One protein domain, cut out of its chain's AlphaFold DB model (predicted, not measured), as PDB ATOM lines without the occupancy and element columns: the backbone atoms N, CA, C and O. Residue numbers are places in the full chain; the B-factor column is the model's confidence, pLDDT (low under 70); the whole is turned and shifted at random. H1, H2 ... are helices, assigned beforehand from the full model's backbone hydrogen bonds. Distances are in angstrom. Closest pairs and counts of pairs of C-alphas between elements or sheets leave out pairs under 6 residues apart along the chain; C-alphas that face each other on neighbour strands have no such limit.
ATOM      1  N   LEU A  21      42.130   8.366  28.594       92.31
ATOM      2  CA  LEU A  21      43.020   9.346  29.227       92.31
ATOM      3  C   LEU A  21      42.972   9.306  30.759       92.31
ATOM      4  O   LEU A  21      43.744  10.017  31.411       92.31
ATOM      5  N   ALA A  22      42.122   8.454  31.335       94.31
ATOM      6  CA  ALA A  22      42.099   8.206  32.766       94.31
ATOM      7  C   ALA A  22      43.446   7.628  33.259       94.31
ATOM      8  O   ALA A  22      44.207   7.038  32.481       94.31
ATOM      9  N   PRO A  23      43.766   7.753  34.558       95.81
ATOM     10  CA  PRO A  23      44.941   7.139  35.168       95.81
ATOM     11  C   PRO A  23      45.078   5.649  34.826       95.81
ATOM     12  O   PRO A  23      44.157   4.846  34.977       95.81
ATOM     13  N   GLY A  24      46.250   5.267  34.312       94.62
ATOM     14  CA  GLY A  24      46.511   3.895  33.869       94.62
ATOM     15  C   GLY A  24      45.760   3.467  32.598       94.62
ATOM     16  O   GLY A  24      45.853   2.302  32.223       94.62
ATOM     17  N   GLY A  25      45.036   4.375  31.938       94.69
ATOM     18  CA  GLY A  25      44.401   4.143  30.643       94.69
ATOM     19  C   GLY A  25      45.423   3.990  29.509       94.69
ATOM     20  O   GLY A  25      46.561   4.465  29.623       94.69
ATOM     21  N   PRO A  26      45.057   3.324  28.403       92.38
ATOM     22  CA  PRO A  26      45.992   2.998  27.327       92.38
ATOM     23  C   PRO A  26      46.575   4.249  26.650       92.38
ATOM     24  O   PRO A  26      47.778   4.293  26.385       92.38
ATOM     25  N   ARG A  27      45.782   5.310  26.438       92.38
ATOM     26  CA  ARG A  27      46.294   6.558  25.842       92.38
ATOM     27  C   ARG A  27      47.056   7.408  26.846       92.38
ATOM     28  O   ARG A  27      48.058   8.010  26.470       92.38
ATOM     29  N   ALA A  28      46.651   7.419  28.115       94.31
ATOM     30  CA  ALA A  28      47.459   8.012  29.179       94.31
ATOM     31  C   ALA A  28      48.852   7.359  29.242       94.31
ATOM     32  O   ALA A  28      49.868   8.053  29.293       94.31
ATOM     33  N   LYS A  29      48.916   6.022  29.165       94.38
ATOM     34  CA  LYS A  29      50.171   5.260  29.127       94.38
ATOM     35  C   LYS A  29      51.023   5.584  27.908       94.38
ATOM     36  O   LYS A  29      52.206   5.864  28.072       94.38
ATOM     37  N   ALA A  30      50.423   5.641  26.720       94.38
ATOM     38  CA  ALA A  30      51.123   6.039  25.497       94.38
ATOM     39  C   ALA A  30      51.726   7.458  25.580       94.38
ATOM     40  O   ALA A  30      52.699   7.758  24.896       94.38
ATOM     41  N   ARG A  31      51.170   8.321  26.440       94.06
ATOM     42  CA  ARG A  31      51.638   9.690  26.700       94.06
ATOM     43  C   ARG A  31      52.575   9.818  27.916       94.06
ATOM     44  O   ARG A  31      52.904  10.936  28.294       94.06
ATOM     45  N   GLY A  32      52.994   8.711  28.539       94.56
ATOM     46  CA  GLY A  32      53.959   8.715  29.651       94.56
ATOM     47  C   GLY A  32      53.361   8.690  31.064       94.56
ATOM     48  O   GLY A  32      54.074   8.934  32.035       94.56
ATOM     49  N   CYS A  33      52.070   8.379  31.221       95.94
ATOM     50  CA  CYS A  33      51.453   8.194  32.538       95.94
ATOM     51  C   CYS A  33      52.148   7.079  33.341       95.94
ATOM     52  O   CYS A  33      52.312   5.949  32.867       95.94
ATOM     53  N   LEU A  34      52.474   7.352  34.606       96.69
ATOM     54  CA  LEU A  34      53.081   6.361  35.501       96.69
ATOM     55  C   LEU A  34      52.059   5.599  36.358       96.69
ATOM     56  O   LEU A  34      52.378   4.513  36.830       96.69
ATOM     57  N   CYS A  35      50.808   6.061  36.464       96.88
ATOM     58  CA  CYS A  35      49.769   5.420  37.286       96.88
ATOM     59  C   CYS A  35      49.554   3.939  36.924       96.88
ATOM     60  O   CYS A  35      49.559   3.570  35.747       96.88
ATOM     61  N   SER A  36      49.364   3.070  37.919       96.50
ATOM     62  CA  SER A  36      49.207   1.626  37.691       96.50
ATOM     63  C   SER A  36      47.927   1.308  36.909       96.50
ATOM     64  O   SER A  36      46.844   1.778  37.256       96.50
ATOM     65  N   VAL A  37      48.043   0.481  35.862       95.56
ATOM     66  CA  VAL A  37      46.896   0.043  35.044       95.56
ATOM     67  C   VAL A  37      45.916  -0.773  35.884       95.56
ATOM     68  O   VAL A  37      44.709  -0.533  35.816       95.56
ATOM     69  N   LEU A  38      46.440  -1.710  36.682       95.56
ATOM     70  CA  LEU A  38      45.643  -2.610  37.514       95.56
ATOM     71  C   LEU A  38      44.981  -1.857  38.671       95.56
ATOM     72  O   LEU A  38      43.784  -2.017  38.884       95.56
ATOM     73  N   ALA A  39      45.726  -0.986  39.360       95.62
ATOM     74  CA  ALA A  39      45.185  -0.230  40.494       95.62
ATOM     75  C   ALA A  39      44.050   0.724  40.083       95.62
ATOM     76  O   ALA A  39      43.164   1.002  40.880       95.62
ATOM     77  N   ASN A  40      44.050   1.195  38.832       96.00
ATOM     78  CA  ASN A  40      43.026   2.099  38.305       96.00
ATOM     79  C   ASN A  40      41.945   1.398  37.470       96.00
ATOM     80  O   ASN A  40      41.142   2.072  36.833       96.00
ATOM     81  N   ALA A  41      41.904   0.062  37.434       94.88
ATOM     82  CA  ALA A  41      40.882  -0.648  36.666       94.88
ATOM     83  C   ALA A  41      39.462  -0.329  37.166       94.88
ATOM     84  O   ALA A  41      38.598  -0.028  36.350       94.88
ATOM     85  N   ALA A  42      39.261  -0.308  38.490       93.69
ATOM     86  CA  ALA A  42      37.974   0.013  39.111       93.69
ATOM     87  C   ALA A  42      37.553   1.482  38.913       93.69
ATOM     88  O   ALA A  42      36.371   1.767  38.742       93.69
ATOM     89  N   TYR A  43      38.518   2.407  38.891       94.38
ATOM     90  CA  TYR A  43      38.263   3.813  38.566       94.38
ATOM     91  C   TYR A  43      37.766   3.960  37.122       94.38
ATOM     92  O   TYR A  43      36.732   4.568  36.871       94.38
ATOM     93  N   ARG A  44      38.443   3.310  36.164       92.69
ATOM     94  CA  ARG A  44      38.051   3.346  34.743       92.69
ATOM     95  C   ARG A  44      36.729   2.639  34.442       92.69
ATOM     96  O   ARG A  44      36.133   2.903  33.409       92.69
ATOM     97  N   SER A  45      36.277   1.724  35.298       92.00
ATOM     98  CA  SER A  45      34.945   1.122  35.182       92.00
ATOM     99  C   SER A  45      33.855   1.924  35.900       92.00
ATOM    100  O   SER A  45      32.717   1.463  35.953       92.00
ATOM    101  N   GLY A  46      34.188   3.079  36.493       92.94
ATOM    102  CA  GLY A  46      33.262   3.898  37.282       92.94
ATOM    103  C   GLY A  46      32.832   3.253  38.603       92.94
ATOM    104  O   GLY A  46      31.857   3.677  39.213       92.94
ATOM    105  N   THR A  47      33.521   2.197  39.045       95.38
ATOM    106  CA  THR A  47      33.220   1.489  40.301       95.38
ATOM    107  C   THR A  47      33.748   2.243  41.521       95.38
ATOM    108  O   THR A  47      33.230   2.074  42.621       95.38
ATOM    109  N   VAL A  48      34.782   3.065  41.329       94.38
ATOM    110  CA  VAL A  48      35.391   3.921  42.352       94.38
ATOM    111  C   VAL A  48      35.572   5.317  41.763       94.38
ATOM    112  O   VAL A  48      35.977   5.442  40.610       94.38
ATOM    113  N   GLU A  49      35.289   6.353  42.552       92.81
ATOM    114  CA  GLU A  49      35.389   7.755  42.122       92.81
ATOM    115  C   GLU A  49      36.804   8.331  42.274       92.81
ATOM    116  O   GLU A  49      37.182   9.225  41.523       92.81
ATOM    117  N   ASP A  50      37.609   7.800  43.200       94.56
ATOM    118  CA  ASP A  50      38.983   8.249  43.442       94.56
ATOM    119  C   ASP A  50      40.021   7.385  42.703       94.56
ATOM    120  O   ASP A  50      40.101   6.168  42.922       94.56
ATOM    121  N   PRO A  51      40.869   7.977  41.843       95.06
ATOM    122  CA  PRO A  51      41.919   7.241  41.160       95.06
ATOM    123  C   PRO A  51      43.150   7.018  42.048       95.06
ATOM    124  O   PRO A  51      43.542   7.849  42.866       95.06
ATOM    125  N   CYS A  52      43.857   5.918  41.798       95.88
ATOM    126  CA  CYS A  52      45.155   5.640  42.401       95.88
ATOM    127  C   CYS A  52      46.278   6.283  41.564       95.88
ATOM    128  O   CYS A  52      46.804   5.685  40.615       95.88
ATOM    129  N   ILE A  53      46.632   7.524  41.900       96.62
ATOM    130  CA  ILE A  53      47.661   8.308  41.204       96.62
ATOM    131  C   ILE A  53      49.065   7.964  41.726       96.62
ATOM    132  O   ILE A  53      49.303   8.000  42.930       96.62
ATOM    133  N   ASP A  54      50.016   7.662  40.829       94.94
ATOM    134  CA  ASP A  54      51.439   7.614  41.213       94.94
ATOM    135  C   ASP A  54      51.909   9.062  41.458       94.94
ATOM    136  O   ASP A  54      51.762   9.876  40.545       94.94
ATOM    137  N   PRO A  55      52.482   9.409  42.627       93.62
ATOM    138  CA  PRO A  55      52.926  10.776  42.926       93.62
ATOM    139  C   PRO A  55      53.954  11.335  41.939       93.62
ATOM    140  O   PRO A  55      54.104  12.542  41.810       93.62
ATOM    141  N   ARG A  56      54.669  10.463  41.222       93.69
ATOM    142  CA  ARG A  56      55.644  10.842  40.193       93.69
ATOM    143  C   ARG A  56      55.010  10.939  38.808       93.69
ATOM    144  O   ARG A  56      55.721  11.194  37.842       93.69
ATOM    145  N   CYS A  57      53.713  10.653  38.667       95.19
ATOM    146  CA  CYS A  57      53.030  10.681  37.380       95.19
ATOM    147  C   CYS A  57      52.971  12.123  36.858       95.19
ATOM    148  O   CYS A  57      52.193  12.912  37.386       95.19
ATOM    149  N   PRO A  58      53.681  12.460  35.769       92.44
ATOM    150  CA  PRO A  58      53.741  13.837  35.274       92.44
ATOM    151  C   PRO A  58      52.414  14.321  34.667       92.44
ATOM    152  O   PRO A  58      52.278  15.490  34.326       92.44
ATOM    153  N   MET A  59      51.459  13.410  34.467       92.88
ATOM    154  CA  MET A  59      50.178  13.684  33.821       92.88
ATOM    155  C   MET A  59      49.042  13.918  34.816       92.88
ATOM    156  O   MET A  59      48.167  14.736  34.554       92.88
ATOM    157  N   HIS A  60      49.014  13.147  35.903       94.19
ATOM    158  CA  HIS A  60      47.865  13.101  36.810       94.19
ATOM    159  C   HIS A  60      48.217  13.458  38.250       94.19
ATOM    160  O   HIS A  60      47.303  13.748  39.017       94.19
ATOM    161  N   ALA A  61      49.497  13.432  38.636       93.56
ATOM    162  CA  ALA A  61      49.891  14.025  39.906       93.56
ATOM    163  C   ALA A  61      49.748  15.545  39.785       93.56
ATOM    164  O   ALA A  61      50.112  16.126  38.759       93.56
ATOM    165  N   ALA A  62      49.193  16.185  40.814       79.19
ATOM    166  CA  ALA A  62      49.200  17.638  40.875       79.19
ATOM    167  C   ALA A  62      50.660  18.127  40.856       79.19
ATOM    168  O   ALA A  62      51.504  17.491  41.495       79.19
TER     169      ALA A  62
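What this domain is: This is residues 21 to 62 of the 66 residues of an uncharacterized protein of Pseudonocardia autotrophica (UniProt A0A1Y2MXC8). This is a small body with little regular structure, built mostly of loops, with two short helices, H1 and H2, set in different parts of it. From H2 a long stretch with no named element, residues 45 to 62, folds back along the length of the domain. The printed part has 42 residues, of which the named elements, H1 then H2, hold only 9; the class is all helix, with no named strand. It is compact, with a radius of gyration of the C-alphas of 9.1 A, and spans 24 by 19 by 13 A.

Where its parts are: H1, the longest helix, is residues 26 to 30, 6.2 A from first to last C-alpha, beginning at C-alpha 26 (45.992, 2.998, 27.327). H2 is residues 41 to 44, 5.3 A long, ending at C-alpha 44 (38.051, 3.346, 34.743).

How they stand to each other: H1 and H2 are apart, joined by a short link of 10 residues. In H1 every O i to N i+4 pair is within hydrogen-bond range; H2 is too short for such a pair, but its one O i to N i+3 pair is within range.

The domain as a whole: The C-alphas of Thr 47 and Pro 58 are the two farthest apart, at 24.5 A. The printed part has no cut. Its mean pLDDT is 94.1, and no printed residue is under 70.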